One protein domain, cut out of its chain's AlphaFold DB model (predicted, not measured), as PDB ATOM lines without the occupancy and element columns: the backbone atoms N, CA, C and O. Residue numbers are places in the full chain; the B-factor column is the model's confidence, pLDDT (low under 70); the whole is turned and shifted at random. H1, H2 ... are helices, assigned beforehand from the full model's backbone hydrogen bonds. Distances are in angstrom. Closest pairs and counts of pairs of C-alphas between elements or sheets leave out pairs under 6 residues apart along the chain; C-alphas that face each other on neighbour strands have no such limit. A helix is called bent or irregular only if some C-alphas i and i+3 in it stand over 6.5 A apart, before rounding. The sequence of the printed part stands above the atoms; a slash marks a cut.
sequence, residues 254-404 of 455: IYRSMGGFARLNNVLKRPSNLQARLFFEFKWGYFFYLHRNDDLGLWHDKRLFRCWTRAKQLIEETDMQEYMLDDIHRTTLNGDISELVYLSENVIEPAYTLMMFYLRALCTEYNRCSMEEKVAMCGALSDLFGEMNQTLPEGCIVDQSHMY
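What this domain is: This is residues 254 to 404 of the 455 residues of the protein "Hypothetical protein" of Pyramimonas obovata (UniProt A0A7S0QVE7). A body of crossed helices runs out into a long arm: H1, at the core, packs on H3 and on H7b, the longer part of the bent helix H7, while H4 packs on H7b and H8 on H3. H7a, H5 and H6 lead away from this body, and residues 326 to 332 stick out at the tip. The printed part has 151 residues with nine named helices, H1 to H9 in order, and no named strand; its class is all helix. It is only just compact, close to loose, with a radius of gyration of the C-alphas of 17.3 A, and elongated, spanning 57 by 35 by 29 A.

How they stand to each other: Start at H1, residues 254 to 264. It touches H3, residues 280 to 293, closest at C-alphas Tyr 255 and Gly 285, 4.3 A apart, at a steep tilt of 59 degrees, opposite ways. H2, residues 274 to 277, meets H3 only through their link. H4, residues 302 to 317, comes next, then H5, residues 320 to 323, and H6, residues 329 to 332. H7, residues 337 to 368, was assigned as one helix by its hydrogen bonds but is bent: C-alphas 346 and 349 are 6.6 A apart, and its arms H7a, residues 337 to 346, and H7b, residues 349 to 368, stand at a steep tilt of 51 degrees. H5 is close to H7a but not clearly touching, with C-alphas Tyr 323 and Leu 340 closest at 7.6 A. H7b touches H4, closest at C-alphas Trp 308 and Tyr 358, 5.7 A, at a steep tilt of 39 degrees, opposite ways. With residues 349 to 356 alone it touches H1, about perpendicular at 84 degrees, closest at C-alphas Ala 262 and Met 356, 6.1 A. H8, residues 371 to 378, touches residues 287 to 290 of H3 alone, about perpendicular at 80 degrees, closest at C-alphas Phe 287 and Cys 378, 6.2 A. H9, residues 381 to 385, is close to H3 but not clearly touching, with C-alphas Lys 283 and Leu 381 closest at 7.5 A. Every O i to N i+4 pair is within hydrogen-bond range in H1, H4, H7a, H8 and H9, against 9 of 10 in H3 and 13 of 16 in H7b; H2, H5 and H6 are too short for such a pair.

Where its parts are: Find C-alpha 254 at (97.824, -11.403, -3.343); from there H1 runs 15.1 A. H3 and H4 each measure 22.1 A; H3 is irregular, with C-alphas 290 and 293 7.6 A apart. H7a, 13.9 A, starts at C-alpha 337 (79.410, -13.201, 6.707); H7b, 28.3 A, has a kink of 38 degrees near residue 358. H8 measures 10.6 A, and H9 ends at C-alpha 385 (104.878, 5.254, -7.029).

The domain as a whole: The C-alphas farthest apart, of Thr 332 and Ser 370, are 56.9 A apart. The printed part has no cut and no long link; residues 386 to 404 hold no named element. The mean pLDDT of the printed part is 81.3, with low confidence at residues 319 to 336, 387 to 388, 394 to 395 and 398 to 404.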
ATOM      1  N   ILE A 254      97.392 -10.652  -4.531       93.44
ATOM      2  CA  ILE A 254      97.824 -11.403  -3.343       93.44
ATOM      3  C   ILE A 254      99.021 -10.738  -2.652       93.44
ATOM      4  O   ILE A 254      99.163 -10.814  -1.434       93.44
ATOM      5  N   TYR A 255      99.876 -10.030  -3.396       95.44
ATOM      6  CA  TYR A 255     101.040  -9.361  -2.829       95.44
ATOM      7  C   TYR A 255     100.631  -8.106  -2.058       95.44
ATOM      8  O   TYR A 255     101.215  -7.791  -1.015       95.44
ATOM      9  N   ARG A 256      99.559  -7.432  -2.487       95.94
ATOM     10  CA  ARG A 256      98.916  -6.383  -1.694       95.94
ATOM     11  C   ARG A 256      98.346  -6.929  -0.386       95.94
ATOM     12  O   ARG A 256      98.458  -6.244   0.639       95.94
ATOM     13  N   SER A 257      97.755  -8.123  -0.383       95.81
ATOM     14  CA  SER A 257      97.353  -8.794   0.864       95.81
ATOM     15  C   SER A 257      98.568  -9.102   1.742       95.81
ATOM     16  O   SER A 257      98.555  -8.755   2.925       95.81
ATOM     17  N   MET A 258      99.656  -9.632   1.165       95.19
ATOM     18  CA  MET A 258     100.907  -9.892   1.892       95.19
ATOM     19  C   MET A 258     101.436  -8.639   2.588       95.19
ATOM     20  O   MET A 258     101.797  -8.720   3.755       95.19
ATOM     21  N   GLY A 259     101.427  -7.472   1.936       95.00
ATOM     22  CA  GLY A 259     101.830  -6.209   2.571       95.00
ATOM     23  C   GLY A 259     100.995  -5.862   3.813       95.00
ATOM     24  O   GLY A 259     101.539  -5.439   4.835       95.00
ATOM     25  N   GLY A 260      99.678  -6.092   3.759       94.62
ATOM     26  CA  GLY A 260      98.778  -5.894   4.901       94.62
ATOM     27  C   GLY A 260      99.069  -6.856   6.054       94.62
ATOM     28  O   GLY A 260      99.218  -6.425   7.200       94.62
ATOM     29  N   PHE A 261      99.212  -8.146   5.744       95.75
ATOM     30  CA  PHE A 261      99.516  -9.183   6.730       95.75
ATOM     31  C   PHE A 261     100.926  -9.076   7.308       95.75
ATOM     32  O   PHE A 261     101.120  -9.353   8.488       95.75
ATOM     33  N   ALA A 262     101.899  -8.610   6.529       94.75
ATOM     34  CA  ALA A 262     103.249  -8.347   7.007       94.75
ATOM     35  C   ALA A 262     103.256  -7.240   8.066       94.75
ATOM     36  O   ALA A 262     103.983  -7.339   9.055       94.75
ATOM     37  N   ARG A 263     102.399  -6.222   7.919       93.25
ATOM     38  CA  ARG A 263     102.186  -5.218   8.968       93.25
ATOM     39  C   ARG A 263     101.458  -5.802  10.178       93.25
ATOM     40  O   ARG A 263     101.864  -5.543  11.301       93.25
ATOM     41  N   LEU A 264     100.416  -6.604   9.954       93.06
ATOM     42  CA  LEU A 264      99.666  -7.253  11.037       93.06
ATOM     43  C   LEU A 264     100.552  -8.169  11.900       93.06
ATOM     44  O   LEU A 264     100.395  -8.205  13.111       93.06
ATOM     45  N   ASN A 265     101.499  -8.878  11.282       92.19
ATOM     46  CA  ASN A 265     102.397  -9.827  11.947       92.19
ATOM     47  C   ASN A 265     103.742  -9.196  12.364       92.19
ATOM     48  O   ASN A 265     104.732  -9.911  12.543       92.19
ATOM     49  N   ASN A 266     103.824  -7.863  12.468       90.44
ATOM     50  CA  ASN A 266     105.036  -7.148  12.885       90.44
ATOM     51  C   ASN A 266     106.294  -7.534  12.081       90.44
ATOM     52  O   ASN A 266     107.406  -7.594  12.612       90.44
ATOM     53  N   VAL A 267     106.139  -7.865  10.798       91.69
ATOM     54  CA  VAL A 267     107.261  -7.956   9.850       91.69
ATOM     55  C   VAL A 267     107.588  -6.557   9.347       91.69
ATOM     56  O   VAL A 267     108.759  -6.200   9.239       91.69
ATOM     57  N   LEU A 268     106.550  -5.756   9.092       91.56
ATOM     58  CA  LEU A 268     106.655  -4.384   8.617       91.56
ATOM     59  C   LEU A 268     106.100  -3.386   9.639       91.56
ATOM     60  O   LEU A 268     104.991  -3.541  10.140       91.56
ATOM     61  N   LYS A 269     106.841  -2.308   9.868       89.88
ATOM     62  CA  LYS A 269     106.451  -1.101  10.581       89.88
ATOM     63  C   LYS A 269     106.147  -0.021   9.557       89.88
ATOM     64  O   LYS A 269     106.938   0.249   8.655       89.88
ATOM     65  N   ARG A 270     104.976   0.588   9.697       84.50
ATOM     66  CA  ARG A 270     104.572   1.705   8.854       84.50
ATOM     67  C   ARG A 270     105.356   2.965   9.271       84.50
ATOM     68  O   ARG A 270     105.506   3.195  10.468       84.50
ATOM     69  N   PRO A 271     105.847   3.778   8.324       86.00
ATOM     70  CA  PRO A 271     106.483   5.054   8.638       86.00
ATOM     71  C   PRO A 271     105.448   6.073   9.134       86.00
ATOM     72  O   PRO A 271     104.292   6.034   8.715       86.00
ATOM     73  N   SER A 272     105.868   7.028   9.963       81.38
ATOM     74  CA  SER A 272     104.996   8.104  10.466       81.38
ATOM     75  C   SER A 272     104.705   9.175   9.404       81.38
ATOM     76  O   SER A 272     103.590   9.693   9.293       81.38
ATOM     77  N   ASN A 273     105.689   9.485   8.553       82.38
ATOM     78  CA  ASN A 273     105.543  10.517   7.530       82.38
ATOM     79  C   ASN A 273     104.538  10.103   6.436       82.38
ATOM     80  O   ASN A 273     104.515   8.961   5.975       82.38
ATOM     81  N   LEU A 274     103.693  11.046   6.013       77.38
ATOM     82  CA  LEU A 274     102.584  10.771   5.095       77.38
ATOM     83  C   LEU A 274     103.053  10.270   3.721       77.38
ATOM     84  O   LEU A 274     102.499   9.310   3.191       77.38
ATOM     85  N   GLN A 275     104.095  10.884   3.161       79.56
ATOM     86  CA  GLN A 275     104.581  10.552   1.820       79.56
ATOM     87  C   GLN A 275     105.054   9.093   1.720       79.56
ATOM     88  O   GLN A 275     104.786   8.402   0.733       79.56
ATOM     89  N   ALA A 276     105.719   8.593   2.761       80.88
ATOM     90  CA  ALA A 276     106.157   7.208   2.835       80.88
ATOM     91  C   ALA A 276     104.997   6.235   3.115       80.88
ATOM     92  O   ALA A 276     105.073   5.080   2.692       80.88
ATOM     93  N   ARG A 277     103.915   6.697   3.766       84.75
ATOM     94  CA  ARG A 277     102.685   5.913   3.992       84.75
ATOM     95  C   ARG A 277     101.864   5.696   2.726       84.75
ATOM     96  O   ARG A 277     101.184   4.673   2.636       84.75
ATOM     97  N   LEU A 278     101.919   6.616   1.759       87.06
ATOM     98  CA  LEU A 278     101.189   6.470   0.498       87.06
ATOM     99  C   LEU A 278     101.560   5.149  -0.176       87.06
ATOM    100  O   LEU A 278     102.733   4.883  -0.452       87.06
ATOM    101  N   PHE A 279     100.536   4.327  -0.409       90.31
ATOM    102  CA  PHE A 279     100.656   3.002  -1.009       90.31
ATOM    103  C   PHE A 279     101.673   2.081  -0.317       90.31
ATOM    104  O   PHE A 279     102.223   1.198  -0.968       90.31
ATOM    105  N   PHE A 280     101.927   2.252   0.987       91.94
ATOM    106  CA  PHE A 280     102.936   1.484   1.727       91.94
ATOM    107  C   PHE A 280     102.824  -0.030   1.483       91.94
ATOM    108  O   PHE A 280     103.799  -0.672   1.094       91.94
ATOM    109  N   GLU A 281     101.625  -0.596   1.632       93.81
ATOM    110  CA  GLU A 281     101.397  -2.024   1.408       93.81
ATOM    111  C   GLU A 281     101.540  -2.445  -0.064       93.81
ATOM    112  O   GLU A 281     101.932  -3.577  -0.323       93.81
ATOM    113  N   PHE A 282     101.267  -1.560  -1.029       94.06
ATOM    114  CA  PHE A 282     101.510  -1.842  -2.450       94.06
ATOM    115  C   PHE A 282     102.999  -1.768  -2.803       94.06
ATOM    116  O   PHE A 282     103.456  -2.571  -3.608       94.06
ATOM    117  N   LYS A 283     103.774  -0.860  -2.195       93.25
ATOM    118  CA  LYS A 283     105.234  -0.786  -2.388       93.25
ATOM    119  C   LYS A 283     105.901  -2.081  -1.926       93.25
ATOM    120  O   LYS A 283     106.666  -2.686  -2.673       93.25
ATOM    121  N   TRP A 284     105.558  -2.546  -0.724       94.06
ATOM    122  CA  TRP A 284     106.040  -3.831  -0.215       94.06
ATOM    123  C   TRP A 284     105.485  -5.023  -1.003       94.06
ATOM    124  O   TRP A 284     106.233  -5.953  -1.292       94.06
ATOM    125  N   GLY A 285     104.218  -4.974  -1.425       94.31
ATOM    126  CA  GLY A 285     103.642  -5.979  -2.321       94.31
ATOM    127  C   GLY A 285     104.418  -6.104  -3.636       94.31
ATOM    128  O   GLY A 285     104.804  -7.202  -4.026       94.31
ATOM    129  N   TYR A 286     104.747  -4.983  -4.273       94.69
ATOM    130  CA  TYR A 286     105.559  -4.967  -5.488       94.69
ATOM    131  C   TYR A 286     106.952  -5.569  -5.269       94.69
ATOM    132  O   TYR A 286     107.432  -6.348  -6.091       94.69
ATOM    133  N   PHE A 287     107.585  -5.284  -4.131       94.19
ATOM    134  CA  PHE A 287     108.840  -5.936  -3.768       94.19
ATOM    135  C   PHE A 287     108.679  -7.460  -3.640       94.19
ATOM    136  O   PHE A 287     109.446  -8.209  -4.240       94.19
ATOM    137  N   PHE A 288     107.647  -7.950  -2.950       94.12
ATOM    138  CA  PHE A 288     107.383  -9.395  -2.875       94.12
ATOM    139  C   PHE A 288     107.118 -10.014  -4.253       94.12
ATOM    140  O   PHE A 288     107.570 -11.127  -4.524       94.12
ATOM    141  N   TYR A 289     106.446  -9.280  -5.142       94.12
ATOM    142  CA  TYR A 289     106.266  -9.674  -6.534       94.12
ATOM    143  C   TYR A 289     107.606  -9.787  -7.269       94.12
ATOM    144  O   TYR A 289     107.854 -10.813  -7.900       94.12
ATOM    145  N   LEU A 290     108.502  -8.799  -7.182       92.50
ATOM    146  CA  LEU A 290     109.818  -8.850  -7.839       92.50
ATOM    147  C   LEU A 290     110.663 -10.045  -7.378       92.50
ATOM    148  O   LEU A 290     111.301 -10.707  -8.193       92.50
ATOM    149  N   HIS A 291     110.618 -10.363  -6.085       91.94
ATOM    150  CA  HIS A 291     111.426 -11.427  -5.478       91.94
ATOM    151  C   HIS A 291     110.746 -12.803  -5.485       91.94
ATOM    152  O   HIS A 291     111.228 -13.741  -4.844       91.94
ATOM    153  N   ARG A 292     109.654 -12.955  -6.248       91.44
ATOM    154  CA  ARG A 292     108.832 -14.174  -6.262       91.44
ATOM    155  C   ARG A 292     109.507 -15.412  -6.848       91.44
ATOM    156  O   ARG A 292     109.061 -16.522  -6.588       91.44
ATOM    157  N   ASN A 293     110.551 -15.221  -7.647       90.06
ATOM    158  CA  ASN A 293     111.287 -16.303  -8.304       90.06
ATOM    159  C   ASN A 293     112.744 -16.409  -7.825       90.06
ATOM    160  O   ASN A 293     113.471 -17.272  -8.304       90.06
ATOM    161  N   ASP A 294     113.174 -15.546  -6.895       87.25
ATOM    162  CA  ASP A 294     114.572 -15.442  -6.440       87.25
ATOM    163  C   ASP A 294     115.595 -15.181  -7.574       87.25
ATOM    164  O   ASP A 294     116.787 -15.452  -7.432       87.25
ATOM    165  N   ASP A 295     115.150 -14.602  -8.695       86.81
ATOM    166  CA  ASP A 295     116.020 -14.234  -9.828       86.81
ATOM    167  C   ASP A 295     117.070 -13.179  -9.431       86.81
ATOM    168  O   ASP A 295     118.141 -13.089 -10.030       86.81
ATOM    169  N   LEU A 296     116.769 -12.396  -8.391       81.69
ATOM    170  CA  LEU A 296     117.633 -11.356  -7.830       81.69
ATOM    171  C   LEU A 296     118.542 -11.868  -6.697       81.69
ATOM    172  O   LEU A 296     119.344 -11.098  -6.174       81.69
ATOM    173  N   GLY A 297     118.433 -13.146  -6.316       85.56
ATOM    174  CA  GLY A 297     119.330 -13.795  -5.356       85.56
ATOM    175  C   GLY A 297     119.258 -13.265  -3.922       85.56
ATOM    176  O   GLY A 297     120.223 -13.422  -3.175       85.56
ATOM    177  N   LEU A 298     118.150 -12.627  -3.531       87.62
ATOM    178  CA  LEU A 298     117.999 -12.030  -2.200       87.62
ATOM    179  C   LEU A 298     117.688 -13.073  -1.114       87.62
ATOM    180  O   LEU A 298     117.905 -12.832   0.075       87.62
ATOM    181  N   TRP A 299     117.203 -14.254  -1.498       88.69
ATOM    182  CA  TRP A 299     116.961 -15.333  -0.550       88.69
ATOM    183  C   TRP A 299     118.282 -16.015  -0.166       88.69
ATOM    184  O   TRP A 299     118.786 -16.885  -0.879       88.69
ATOM    185  N   HIS A 300     118.824 -15.668   1.004       83.62
ATOM    186  CA  HIS A 300     120.092 -16.226   1.494       83.62
ATOM    187  C   HIS A 300     120.060 -17.754   1.711       83.62
ATOM    188  O   HIS A 300     121.099 -18.411   1.654       83.62
ATOM    189  N   ASP A 301     118.879 -18.340   1.953       88.19
ATOM    190  CA  ASP A 301     118.681 -19.786   2.086       88.19
ATOM    191  C   ASP A 301     117.595 -20.282   1.121       88.19
ATOM    192  O   ASP A 301     116.405 -19.978   1.252       88.19
ATOM    193  N   LYS A 302     117.993 -21.145   0.177       90.56
ATOM    194  CA  LYS A 302     117.085 -21.769  -0.799       90.56
ATOM    195  C   LYS A 302     115.987 -22.619  -0.146       90.56
ATOM    196  O   LYS A 302     114.976 -22.890  -0.789       90.56
ATOM    197  N   ARG A 303     116.163 -23.080   1.099       92.25
ATOM    198  CA  ARG A 303     115.106 -23.757   1.871       92.25
ATOM    199  C   ARG A 303     113.991 -22.783   2.232       92.25
ATOM    200  O   ARG A 303     112.835 -23.130   2.026       92.25
ATOM    201  N   LEU A 304     114.331 -21.576   2.690       90.94
ATOM    202  CA  LEU A 304     113.349 -20.537   3.013       90.94
ATOM    203  C   LEU A 304     112.551 -20.146   1.770       90.94
ATOM    204  O   LEU A 304     111.325 -20.130   1.827       90.94
ATOM    205  N   PHE A 305     113.226 -19.961   0.631       93.00
ATOM    206  CA  PHE A 305     112.556 -19.692  -0.644       93.00
ATOM    207  C   PHE A 305     111.580 -20.810  -1.051       93.00
ATOM    208  O   PHE A 305     110.442 -20.537  -1.429       93.00
ATOM    209  N   ARG A 306     111.983 -22.086  -0.938       93.25
ATOM    210  CA  ARG A 306     111.094 -23.223  -1.244       93.25
ATOM    211  C   ARG A 306     109.885 -23.282  -0.314       93.25
ATOM    212  O   ARG A 306     108.776 -23.527  -0.785       93.25
ATOM    213  N   CYS A 307     110.083 -23.060   0.984       92.19
ATOM    214  CA  CYS A 307     108.982 -23.061   1.942       92.19
ATOM    215  C   CYS A 307     108.025 -21.887   1.706       92.19
ATOM    216  O   CYS A 307     106.814 -22.093   1.678       92.19
ATOM    217  N   TRP A 308     108.557 -20.691   1.442       92.31
ATOM    218  CA  TRP A 308     107.766 -19.532   1.034       92.31
ATOM    219  C   TRP A 308     106.972 -19.813  -0.246       92.31
ATOM    220  O   TRP A 308     105.772 -19.563  -0.281       92.31
ATOM    221  N   THR A 309     107.600 -20.410  -1.262       92.50
ATOM    222  CA  THR A 309     106.932 -20.767  -2.525       92.50
ATOM    223  C   THR A 309     105.765 -21.717  -2.276       92.50
ATOM    224  O   THR A 309     104.684 -21.521  -2.826       92.50
ATOM    225  N   ARG A 310     105.952 -22.723  -1.411       91.38
ATOM    226  CA  ARG A 310     104.889 -23.672  -1.066       91.38
ATOM    227  C   ARG A 310     103.760 -23.012  -0.274       91.38
ATOM    228  O   ARG A 310     102.604 -23.302  -0.552       91.38
ATOM    229  N   ALA A 311     104.081 -22.127   0.669       90.31
ATOM    230  CA  ALA A 311     103.082 -21.372   1.428       90.31
ATOM    231  C   ALA A 311     102.286 -20.413   0.527       90.31
ATOM    232  O   ALA A 311     101.063 -20.374   0.606       90.31
ATOM    233  N   LYS A 312     102.961 -19.703  -0.386       91.38
ATOM    234  CA  LYS A 312     102.315 -18.851  -1.395       91.38
ATOM    235  C   LYS A 312     101.388 -19.660  -2.299       91.38
ATOM    236  O   LYS A 312     100.276 -19.222  -2.554       91.38
ATOM    237  N   GLN A 313     101.831 -20.834  -2.748       88.88
ATOM    238  CA  GLN A 313     101.018 -21.705  -3.593       88.88
ATOM    239  C   GLN A 313      99.710 -22.105  -2.898       88.88
ATOM    240  O   GLN A 313      98.689 -22.140  -3.563       88.88
ATOM    241  N   LEU A 314      99.711 -22.336  -1.578       83.94
ATOM    242  CA  LEU A 314      98.468 -22.602  -0.843       83.94
ATOM    243  C   LEU A 314      97.484 -21.431  -0.943       83.94
ATOM    244  O   LEU A 314      96.309 -21.674  -1.151       83.94
ATOM    245  N   ILE A 315      97.960 -20.184  -0.845       86.88
ATOM    246  CA  ILE A 315      97.121 -18.983  -1.004       86.88
ATOM    247  C   ILE A 315      96.623 -18.828  -2.447       86.88
ATOM    248  O   ILE A 315      95.461 -18.507  -2.659       86.88
ATOM    249  N   GLU A 316      97.489 -19.059  -3.434       85.12
ATOM    250  CA  GLU A 316      97.129 -18.986  -4.859       85.12
ATOM    251  C   GLU A 316      96.145 -20.089  -5.279       85.12
ATOM    252  O   GLU A 316      95.347 -19.879  -6.190       85.12
ATOM    253  N   GLU A 317      96.218 -21.256  -4.635       78.25
ATOM    254  CA  GLU A 317      95.350 -22.413  -4.871       78.25
ATOM    255  C   GLU A 317      94.050 -22.376  -4.064       78.25
ATOM    256  O   GLU A 317      93.158 -23.166  -4.373       78.25
ATOM    257  N   THR A 318      93.911 -21.496  -3.061       70.81
ATOM    258  CA  THR A 318      92.610 -21.269  -2.422       70.81
ATOM    259  C   THR A 318      91.685 -20.658  -3.473       70.81
ATOM    260  O   THR A 318      91.762 -19.466  -3.778       70.81
ATOM    261  N   ASP A 319      90.896 -21.526  -4.112       54.81
ATOM    262  CA  ASP A 319      90.192 -21.233  -5.352       54.81
ATOM    263  C   ASP A 319      89.252 -20.041  -5.171       54.81
ATOM    264  O   ASP A 319      88.335 -20.019  -4.349       54.81
ATOM    265  N   MET A 320      89.486 -19.042  -6.013       55.94
ATOM    266  CA  MET A 320      88.764 -17.783  -6.052       55.94
ATOM    267  C   MET A 320      87.269 -17.944  -6.339       55.94
ATOM    268  O   MET A 320      86.495 -17.025  -6.078       55.94
ATOM    269  N   GLN A 321      86.853 -19.093  -6.877       52.44
ATOM    270  CA  GLN A 321      85.445 -19.412  -7.103       52.44
ATOM    271  C   GLN A 321      84.679 -19.674  -5.797       52.44
ATOM    272  O   GLN A 321      83.477 -19.426  -5.756       52.44
ATOM    273  N   GLU A 322      85.355 -20.077  -4.716       52.22
ATOM    274  CA  GLU A 322      84.730 -20.321  -3.407       52.22
ATOM    275  C   GLU A 322      84.436 -19.005  -2.655       52.22
ATOM    276  O   GLU A 322      83.412 -18.880  -1.985       52.22
ATOM    277  N   TYR A 323      85.262 -17.969  -2.851       55.19
ATOM    278  CA  TYR A 323      85.033 -16.619  -2.300       55.19
ATOM    279  C   TYR A 323      83.877 -15.873  -2.968       55.19
ATOM    280  O   TYR A 323      83.284 -14.951  -2.403       55.19
ATOM    281  N   MET A 324      83.589 -16.228  -4.215       56.06
ATOM    282  CA  MET A 324      82.721 -15.477  -5.100       56.06
ATOM    283  C   MET A 324      81.350 -16.137  -5.154       56.06
ATOM    284  O   MET A 324      80.931 -16.524  -6.241       56.06
ATOM    285  N   LEU A 325      80.641 -16.206  -4.019       51.69
ATOM    286  CA  LEU A 325      79.243 -16.658  -3.917       51.69
ATOM    287  C   LEU A 325      78.436 -16.194  -5.141       51.69
ATOM    288  O   LEU A 325      78.165 -14.995  -5.260       51.69
ATOM    289  N   ASP A 326      78.110 -17.099  -6.071       52.12
ATOM    290  CA  ASP A 326      77.337 -16.780  -7.281       52.12
ATOM    291  C   ASP A 326      76.124 -15.904  -6.924       52.12
ATOM    292  O   ASP A 326      75.548 -16.044  -5.843       52.12
ATOM    293  N   ASP A 327      75.683 -15.017  -7.822       48.12
ATOM    294  CA  ASP A 327      74.534 -14.129  -7.553       48.12
ATOM    295  C   ASP A 327      73.259 -14.901  -7.143       48.12
ATOM    296  O   ASP A 327      72.399 -14.374  -6.439       48.12
ATOM    297  N   ILE A 328      73.175 -16.186  -7.507       43.53
ATOM    298  CA  ILE A 328      72.138 -17.122  -7.058       43.53
ATOM    299  C   ILE A 328      72.300 -17.467  -5.561       43.53
ATOM    300  O   ILE A 328      71.315 -17.438  -4.826       43.53
ATOM    301  N   HIS A 329      73.526 -17.702  -5.076       44.22
ATOM    302  CA  HIS A 329      73.813 -17.998  -3.665       44.22
ATOM    303  C   HIS A 329      73.560 -16.806  -2.734       44.22
ATOM    304  O   HIS A 329      73.131 -17.026  -1.604       44.22
ATOM    305  N   ARG A 330      73.708 -15.559  -3.211       48.19
ATOM    306  CA  ARG A 330      73.347 -14.335  -2.458       48.19
ATOM    307  C   ARG A 330      71.857 -14.210  -2.122       48.19
ATOM    308  O   ARG A 330      71.503 -13.449  -1.228       48.19
ATOM    309  N   THR A 331      70.979 -14.892  -2.862       42.44
ATOM    310  CA  THR A 331      69.521 -14.833  -2.628       42.44
ATOM    311  C   THR A 331      69.000 -15.953  -1.730       42.44
ATOM    312  O   THR A 331      67.917 -15.820  -1.162       42.44
ATOM    313  N   THR A 332      69.755 -17.045  -1.578       41.44
ATOM    314  CA  THR A 332      69.373 -18.212  -0.763       41.44
ATOM    315  C   THR A 332      70.137 -18.313   0.555       41.44
ATOM    316  O   THR A 332      69.570 -18.780   1.539       41.44
ATOM    317  N   LEU A 333      71.383 -17.842   0.596       41.66
ATOM    318  CA  LEU A 333      72.052 -17.438   1.825       41.66
ATOM    319  C   LEU A 333      71.898 -15.923   1.883       41.66
ATOM    320  O   LEU A 333      72.368 -15.235   0.983       41.66
ATOM    321  N   ASN A 334      71.282 -15.383   2.930       46.16
ATOM    322  CA  ASN A 334      71.657 -14.037   3.360       46.16
ATOM    323  C   ASN A 334      73.158 -14.109   3.664       46.16
ATOM    324  O   ASN A 334      73.485 -14.518   4.773       46.16
ATOM    325  N   GLY A 335      74.006 -13.870   2.648       52.97
ATOM    326  CA  GLY A 335      75.406 -14.299   2.566       52.97
ATOM    327  C   GLY A 335      76.047 -14.336   3.937       52.97
ATOM    328  O   GLY A 335      76.224 -13.280   4.539       52.97
ATOM    329  N   ASP A 336      76.273 -15.543   4.460       69.38
ATOM    330  CA  ASP A 336      76.652 -15.704   5.854       69.38
ATOM    331  C   ASP A 336      78.068 -15.163   6.018       69.38
ATOM    332  O   ASP A 336      79.062 -15.840   5.756       69.38
ATOM    333  N   ILE A 337      78.157 -13.889   6.405       82.06
ATOM    334  CA  ILE A 337      79.410 -13.201   6.707       82.06
ATOM    335  C   ILE A 337      80.227 -14.054   7.680       82.06
ATOM    336  O   ILE A 337      81.449 -14.048   7.588       82.06
ATOM    337  N   SER A 338      79.575 -14.843   8.543       83.88
ATOM    338  CA  SER A 338      80.229 -15.766   9.468       83.88
ATOM    339  C   SER A 338      81.049 -16.843   8.756       83.88
ATOM    340  O   SER A 338      82.121 -17.170   9.249       83.88
ATOM    341  N   GLU A 339      80.622 -17.366   7.601       83.00
ATOM    342  CA  GLU A 339      81.412 -18.339   6.825       83.00
ATOM    343  C   GLU A 339      82.662 -17.688   6.223       83.00
ATOM    344  O   GLU A 339      83.757 -18.245   6.297       83.00
ATOM    345  N   LEU A 340      82.527 -16.475   5.678       84.81
ATOM    346  CA  LEU A 340      83.653 -15.722   5.114       84.81
ATOM    347  C   LEU A 340      84.634 -15.259   6.200       84.81
ATOM    348  O   LEU A 340      85.850 -15.299   6.001       84.81
ATOM    349  N   VAL A 341      84.119 -14.856   7.363       88.50
ATOM    350  CA  VAL A 341      84.922 -14.544   8.550       88.50
ATOM    351  C   VAL A 341      85.617 -15.803   9.059       88.50
ATOM    352  O   VAL A 341      86.822 -15.766   9.285       88.50
ATOM    353  N   TYR A 342      84.913 -16.934   9.141       88.44
ATOM    354  CA  TYR A 342      85.499 -18.215   9.529       88.44
ATOM    355  C   TYR A 342      86.638 -18.622   8.588       88.44
ATOM    356  O   TYR A 342      87.716 -18.985   9.059       88.44
ATOM    357  N   LEU A 343      86.430 -18.517   7.274       85.38
ATOM    358  CA  LEU A 343      87.447 -18.783   6.257       85.38
ATOM    359  C   LEU A 343      88.666 -17.868   6.427       85.38
ATOM    360  O   LEU A 343      89.803 -18.342   6.386       85.38
ATOM    361  N   SER A 344      88.436 -16.575   6.681       89.81
ATOM    362  CA  SER A 344      89.512 -15.638   7.002       89.81
ATOM    363  C   SER A 344      90.301 -16.111   8.223       89.81
ATOM    364  O   SER A 344      91.493 -16.386   8.121       89.81
ATOM    365  N   GLU A 345      89.639 -16.259   9.366       91.44
ATOM    366  CA  GLU A 345      90.280 -16.502  10.662       91.44
ATOM    367  C   GLU A 345      90.960 -17.872  10.761       91.44
ATOM    368  O   GLU A 345      92.001 -17.997  11.402       91.44
ATOM    369  N   ASN A 346      90.395 -18.900  10.124       89.88
ATOM    370  CA  ASN A 346      90.822 -20.288  10.325       89.88
ATOM    371  C   ASN A 346      91.666 -20.846   9.174       89.88
ATOM    372  O   ASN A 346      92.308 -21.882   9.348       89.88
ATOM    373  N   VAL A 347      91.691 -20.183   8.013       87.56
ATOM    374  CA  VAL A 347      92.439 -20.659   6.836       87.56
ATOM    375  C   VAL A 347      93.393 -19.590   6.321       87.56
ATOM    376  O   VAL A 347      94.603 -19.819   6.269       87.56
ATOM    377  N   ILE A 348      92.871 -18.411   5.978       89.69
ATOM    378  CA  ILE A 348      93.653 -17.351   5.334       89.69
ATOM    379  C   ILE A 348      94.670 -16.756   6.308       89.69
ATOM    380  O   ILE A 348      95.866 -16.767   6.022       89.69
ATOM    381  N   GLU A 349      94.224 -16.250   7.461       92.00
ATOM    382  CA  GLU A 349      95.101 -15.605   8.444       92.00
ATOM    383  C   GLU A 349      96.247 -16.548   8.876       92.00
ATOM    384  O   GLU A 349      97.405 -16.133   8.762       92.00
ATOM    385  N   PRO A 350      96.006 -17.831   9.238       92.62
ATOM    386  CA  PRO A 350      97.079 -18.774   9.559       92.62
ATOM    387  C   PRO A 350      98.058 -19.026   8.404       92.62
ATOM    388  O   PRO A 350      99.272 -19.086   8.624       92.62
ATOM    389  N   ALA A 351      97.565 -19.145   7.166       91.19
ATOM    390  CA  ALA A 351      98.420 -19.339   5.996       91.19
ATOM    391  C   ALA A 351      99.314 -18.112   5.734       91.19
ATOM    392  O   ALA A 351     100.512 -18.258   5.467       91.19
ATOM    393  N   TYR A 352      98.774 -16.900   5.894       93.88
ATOM    394  CA  TYR A 352      99.559 -15.669   5.834       93.88
ATOM    395  C   TYR A 352     100.567 -15.570   6.982       93.88
ATOM    396  O   TYR A 352     101.713 -15.204   6.726       93.88
ATOM    397  N   THR A 353     100.206 -15.939   8.213       92.25
ATOM    398  CA  THR A 353     101.141 -15.970   9.352       92.25
ATOM    399  C   THR A 353     102.326 -16.902   9.084       92.25
ATOM    400  O   THR A 353     103.475 -16.494   9.267       92.25
ATOM    401  N   LEU A 354     102.084 -18.108   8.556       92.00
ATOM    402  CA  LEU A 354     103.158 -19.017   8.139       92.00
ATOM    403  C   LEU A 354     104.035 -18.392   7.042       92.00
ATOM    404  O   LEU A 354     105.261 -18.469   7.096       92.00
ATOM    405  N   MET A 355     103.428 -17.738   6.053       92.06
ATOM    406  CA  MET A 355     104.167 -17.062   4.987       92.06
ATOM    407  C   MET A 355     105.020 -15.891   5.508       92.06
ATOM    408  O   MET A 355     106.137 -15.684   5.022       92.06
ATOM    409  N   MET A 356     104.541 -15.162   6.522       93.19
ATOM    410  CA  MET A 356     105.266 -14.052   7.150       93.19
ATOM    411  C   MET A 356     106.531 -14.502   7.882       93.19
ATOM    412  O   MET A 356     107.510 -13.752   7.900       93.19
ATOM    413  N   PHE A 357     106.562 -15.732   8.407       90.38
ATOM    414  CA  PHE A 357     107.782 -16.317   8.969       90.38
ATOM    415  C   PHE A 357     108.921 -16.336   7.936       90.38
ATOM    416  O   PHE A 357     110.038 -15.911   8.230       90.38
ATOM    417  N   TYR A 358     108.632 -16.751   6.699       91.38
ATOM    418  CA  TYR A 358     109.637 -16.790   5.634       91.38
ATOM    419  C   TYR A 358     109.946 -15.403   5.058       91.38
ATOM    420  O   TYR A 358     111.110 -15.090   4.816       91.38
ATOM    421  N   LEU A 359     108.933 -14.549   4.874       90.81
ATOM    422  CA  LEU A 359     109.141 -13.193   4.351       90.81
ATOM    423  C   LEU A 359     109.969 -12.312   5.292       90.81
ATOM    424  O   LEU A 359     110.702 -11.449   4.810       90.81
ATOM    425  N   ARG A 360     109.940 -12.549   6.610       90.44
ATOM    426  CA  ARG A 360     110.804 -11.830   7.561       90.44
ATOM    427  C   ARG A 360     112.286 -11.963   7.210       90.44
ATOM    428  O   ARG A 360     113.017 -10.978   7.310       90.44
ATOM    429  N   ALA A 361     112.725 -13.143   6.767       88.50
ATOM    430  CA  ALA A 361     114.105 -13.363   6.341       88.50
ATOM    431  C   ALA A 361     114.455 -12.517   5.107       88.50
ATOM    432  O   ALA A 361     115.472 -11.829   5.113       88.50
ATOM    433  N   LEU A 362     113.577 -12.501   4.099       90.31
ATOM    434  CA  LEU A 362     113.745 -11.690   2.890       90.31
ATOM    435  C   LEU A 362     113.832 -10.190   3.219       90.31
ATOM    436  O   LEU A 362     114.754  -9.504   2.779       90.31
ATOM    437  N   CYS A 363     112.902  -9.684   4.034       91.31
ATOM    438  CA  CYS A 363     112.882  -8.281   4.450       91.31
ATOM    439  C   CYS A 363     114.115  -7.906   5.292       91.31
ATOM    440  O   CYS A 363     114.627  -6.789   5.197       91.31
ATOM    441  N   THR A 364     114.617  -8.846   6.097       88.44
ATOM    442  CA  THR A 364     115.843  -8.662   6.879       88.44
ATOM    443  C   THR A 364     117.069  -8.553   5.975       88.44
ATOM    444  O   THR A 364     117.897  -7.674   6.206       88.44
ATOM    445  N   GLU A 365     117.181  -9.388   4.935       88.25
ATOM    446  CA  GLU A 365     118.276  -9.259   3.964       88.25
ATOM    447  C   GLU A 365     118.210  -7.934   3.211       88.25
ATOM    448  O   GLU A 365     119.214  -7.228   3.150       88.25
ATOM    449  N   TYR A 366     117.022  -7.530   2.749       90.38
ATOM    450  CA  TYR A 366     116.838  -6.217   2.127       90.38
ATOM    451  C   TYR A 366     117.356  -5.082   3.019       90.38
ATOM    452  O   TYR A 366     118.034  -4.177   2.540       90.38
ATOM    453  N   ASN A 367     117.094  -5.126   4.329       88.25
ATOM    454  CA  ASN A 367     117.574  -4.097   5.251       88.25
ATOM    455  C   ASN A 367     119.105  -4.020   5.342       88.25
ATOM    456  O   ASN A 367     119.623  -2.919   5.551       88.25
ATOM    457  N   ARG A 368     119.810  -5.146   5.170       87.62
ATOM    458  CA  ARG A 368     121.280  -5.226   5.214       87.62
ATOM    459  C   ARG A 368     121.957  -4.746   3.936       87.62
ATOM    460  O   ARG A 368     123.137  -4.408   3.989       87.62
ATOM    461  N   CYS A 369     121.230  -4.706   2.826       88.12
ATOM    462  CA  CYS A 369     121.749  -4.242   1.550       88.12
ATOM    463  C   CYS A 369     122.183  -2.769   1.590       88.12
ATOM    464  O   CYS A 369     121.584  -1.934   2.288       88.12
ATOM    465  N   SER A 370     123.201  -2.447   0.789       90.44
ATOM    466  CA  SER A 370     123.613  -1.071   0.509       90.44
ATOM    467  C   SER A 370     122.483  -0.293  -0.174       90.44
ATOM    468  O   SER A 370     121.501  -0.864  -0.652       90.44
ATOM    469  N   MET A 371     122.600   1.035  -0.233       88.50
ATOM    470  CA  MET A 371     121.594   1.846  -0.921       88.50
ATOM    471  C   MET A 371     121.519   1.493  -2.414       88.50
ATOM    472  O   MET A 371     120.431   1.365  -2.966       88.50
ATOM    473  N   GLU A 372     122.669   1.269  -3.051       88.62
ATOM    474  CA  GLU A 372     122.770   0.876  -4.457       88.62
ATOM    475  C   GLU A 372     122.103  -0.481  -4.716       88.62
ATOM    476  O   GLU A 372     121.349  -0.631  -5.678       88.62
ATOM    477  N   GLU A 373     122.329  -1.452  -3.829       89.62
ATOM    478  CA  GLU A 373     121.682  -2.765  -3.890       89.62
ATOM    479  C   GLU A 373     120.165  -2.649  -3.708       89.62
ATOM    480  O   GLU A 373     119.408  -3.235  -4.481       89.62
ATOM    481  N   LYS A 374     119.700  -1.839  -2.746       89.88
ATOM    482  CA  LYS A 374     118.265  -1.600  -2.518       89.88
ATOM    483  C   LYS A 374     117.583  -1.006  -3.744       89.88
ATOM    484  O   LYS A 374     116.517  -1.485  -4.124       89.88
ATOM    485  N   VAL A 375     118.198  -0.008  -4.381       88.12
ATOM    486  CA  VAL A 375     117.680   0.593  -5.621       88.12
ATOM    487  C   VAL A 375     117.588  -0.461  -6.728       88.12
ATOM    488  O   VAL A 375     116.548  -0.582  -7.371       88.12
ATOM    489  N   ALA A 376     118.624  -1.288  -6.904       86.88
ATOM    490  CA  ALA A 376     118.602  -2.369  -7.890       86.88
ATOM    491  C   ALA A 376     117.498  -3.408  -7.605       86.88
ATOM    492  O   ALA A 376     116.826  -3.869  -8.528       86.88
ATOM    493  N   MET A 377     117.270  -3.743  -6.333       87.00
ATOM    494  CA  MET A 377     116.272  -4.729  -5.896       87.00
ATOM    495  C   MET A 377     114.828  -4.224  -5.938       87.00
ATOM    496  O   MET A 377     113.909  -5.041  -5.989       87.00
ATOM    497  N   CYS A 378     114.620  -2.907  -5.884       86.31
ATOM    498  CA  CYS A 378     113.296  -2.288  -5.959       86.31
ATOM    499  C   CYS A 378     112.841  -2.031  -7.402       86.31
ATOM    500  O   CYS A 378     111.681  -1.686  -7.613       86.31
ATOM    501  N   GLY A 379     113.719  -2.199  -8.398       84.69
ATOM    502  CA  GLY A 379     113.397  -1.967  -9.805       84.69
ATOM    503  C   GLY A 379     112.825  -0.565 -10.053       84.69
ATOM    504  O   GLY A 379     113.299   0.425  -9.506       84.69
ATOM    505  N   ALA A 380     111.771  -0.480 -10.867       83.06
ATOM    506  CA  ALA A 380     111.123   0.772 -11.270       83.06
ATOM    507  C   ALA A 380     110.160   1.365 -10.211       83.06
ATOM    508  O   ALA A 380     109.074   1.844 -10.540       83.06
ATOM    509  N   LEU A 381     110.518   1.323  -8.922       83.81
ATOM    510  CA  LEU A 381     109.645   1.798  -7.836       83.81
ATOM    511  C   LEU A 381     109.271   3.287  -7.993       83.81
ATOM    512  O   LEU A 381     108.126   3.665  -7.727       83.81
ATOM    513  N   SER A 382     110.196   4.108  -8.500       78.81
ATOM    514  CA  SER A 382     109.960   5.526  -8.793       78.81
ATOM    515  C   SER A 382     108.942   5.737  -9.910       78.81
ATOM    516  O   SER A 382     108.122   6.647  -9.831       78.81
ATOM    517  N   ASP A 383     108.947   4.875 -10.924       80.25
ATOM    518  CA  ASP A 383     108.017   4.971 -12.053       80.25
ATOM    519  C   ASP A 383     106.609   4.536 -11.621       80.25
ATOM    520  O   ASP A 383     105.600   5.054 -12.097       80.25
ATOM    521  N   LEU A 384     106.535   3.607 -10.664       83.56
ATOM    522  CA  LEU A 384     105.278   3.063 -10.160       83.56
ATOM    523  C   LEU A 384     104.610   3.951  -9.113       83.56
ATOM    524  O   LEU A 384     103.386   4.077  -9.136       83.56
ATOM    525  N   PHE A 385     105.388   4.543  -8.206       83.12
ATOM    526  CA  PHE A 385     104.878   5.254  -7.029       83.12
ATOM    527  C   PHE A 385     105.355   6.714  -6.935       83.12
ATOM    528  O   PHE A 385     105.089   7.373  -5.929       83.12
ATOM    529  N   GLY A 386     106.054   7.229  -7.949       73.94
ATOM    530  CA  GLY A 386     106.558   8.605  -8.029       73.94
ATOM    531  C   GLY A 386     108.044   8.755  -7.671       73.94
ATOM    532  O   GLY A 386     108.595   7.977  -6.892       73.94
ATOM    533  N   GLU A 387     108.676   9.805  -8.212       58.75
ATOM    534  CA  GLU A 387     110.138  10.027  -8.253       58.75
ATOM    535  C   GLU A 387     110.862   9.965  -6.896       58.75
ATOM    536  O   GLU A 387     112.037   9.613  -6.840       58.75
ATOM    537  N   MET A 388     110.170  10.252  -5.789       64.81
ATOM    538  CA  MET A 388     110.752  10.202  -4.440       64.81
ATOM    539  C   MET A 388     110.909   8.777  -3.874       64.81
ATOM    540  O   MET A 388     111.454   8.615  -2.785       64.81
ATOM    541  N   ASN A 389     110.443   7.740  -4.578       70.75
ATOM    542  CA  ASN A 389     110.432   6.355  -4.096       70.75
ATOM    543  C   ASN A 389     111.447   5.481  -4.847       70.75
ATOM    544  O   ASN A 389     111.064   4.594  -5.601       70.75
ATOM    545  N   GLN A 390     112.745   5.718  -4.651       78.88
ATOM    546  CA  GLN A 390     113.793   4.856  -5.231       78.88
ATOM    547  C   GLN A 390     114.035   3.576  -4.416       78.88
ATOM    548  O   GLN A 390     114.563   2.595  -4.933       78.88
ATOM    549  N   THR A 391     113.628   3.575  -3.148       84.50
ATOM    550  CA  THR A 391     113.719   2.435  -2.234       84.50
ATOM    551  C   THR A 391     112.419   2.267  -1.461       84.50
ATOM    552  O   THR A 391     111.578   3.171  -1.402       84.50
ATOM    553  N   LEU A 392     112.235   1.087  -0.869       85.62
ATOM    554  CA  LEU A 392     111.125   0.869   0.049       85.62
ATOM    555  C   LEU A 392     111.256   1.775   1.277       85.62
ATOM    556  O   LEU A 392     112.370   1.956   1.780       85.62
ATOM    557  N   PRO A 393     110.130   2.287   1.798       77.06
ATOM    558  CA  PRO A 393     110.129   3.010   3.059       77.06
ATOM    559  C   PRO A 393     110.717   2.131   4.169       77.06
ATOM    560  O   PRO A 393     110.396   0.941   4.249       77.06
ATOM    561  N   GLU A 394     111.573   2.717   5.016       69.69
ATOM    562  CA  GLU A 394     112.123   2.042   6.197       69.69
ATOM    563  C   GLU A 394     110.985   1.385   6.984       69.69
ATOM    564  O   GLU A 394     109.953   2.013   7.236       69.69
ATOM    565  N   GLY A 395     111.129   0.096   7.301       62.72
ATOM    566  CA  GLY A 395     109.975  -0.636   7.808       62.72
ATOM    567  C   GLY A 395     110.174  -2.086   8.210       62.72
ATOM    568  O   GLY A 395     109.337  -2.575   8.947       62.72
ATOM    569  N   CYS A 396     111.222  -2.818   7.828       73.94
ATOM    570  CA  CYS A 396     111.337  -4.181   8.361       73.94
ATOM    571  C   CYS A 396     111.740  -4.156   9.846       73.94
ATOM    572  O   CYS A 396     112.749  -3.551  10.209       73.94
ATOM    573  N   ILE A 397     110.958  -4.830  10.695       73.44
ATOM    574  CA  ILE A 397     111.261  -5.013  12.118       73.44
ATOM    575  C   ILE A 397     112.314  -6.121  12.220       73.44
ATOM    576  O   ILE A 397     112.028  -7.292  11.967       73.44
ATOM    577  N   VAL A 398     113.550  -5.727  12.536       59.44
ATOM    578  CA  VAL A 398     114.745  -6.593  12.488       59.44
ATOM    579  C   VAL A 398     115.010  -7.317  13.811       59.44
ATOM    580  O   VAL A 398     116.048  -7.958  13.935       59.44
ATOM    581  N   ASP A 399     114.132  -7.221  14.815       55.44
ATOM    582  CA  ASP A 399     114.435  -7.868  16.092       55.44
ATOM    583  C   ASP A 399     114.499  -9.397  15.927       55.44
ATOM    584  O   ASP A 399     113.527 -10.058  15.553       55.44
ATOM    585  N   GLN A 400     115.699  -9.935  16.146       47.81
ATOM    586  CA  GLN A 400     116.050 -11.346  16.004       47.81
ATOM    587  C   GLN A 400     115.772 -12.143  17.286       47.81
ATOM    588  O   GLN A 400     115.928 -13.365  17.279       47.81
ATOM    589  N   SER A 401     115.370 -11.486  18.379       47.53
ATOM    590  CA  SER A 401     115.173 -12.114  19.694       47.53
ATOM    591  C   SER A 401     114.097 -13.215  19.710       47.53
ATOM    592  O   SER A 401     114.177 -14.129  20.525       47.53
ATOM    593  N   HIS A 402     113.159 -13.204  18.757       43.25
ATOM    594  CA  HIS A 402     112.056 -14.171  18.668       43.25
ATOM    595  C   HIS A 402     112.190 -15.199  17.535       43.25
ATOM    596  O   HIS A 402     111.226 -15.882  17.198       43.25
ATOM    597  N   MET A 403     113.375 -15.349  16.930       44.81
ATOM    598  CA  MET A 403     113.545 -16.198  15.740       44.81
ATOM    599  C   MET A 403     113.307 -17.708  15.991       44.81
ATOM    600  O   MET A 403     113.234 -18.458  15.019       44.81
ATOM    601  N   TYR A 404     113.170 -18.161  17.253       42.38
ATOM    602  CA  TYR A 404     113.129 -19.592  17.607       42.38
ATOM    603  C   TYR A 404     112.243 -20.027  18.791       42.38
ATOM    604  O   TYR A 404     112.327 -21.191  19.180       42.38
TER     605      TYR A 404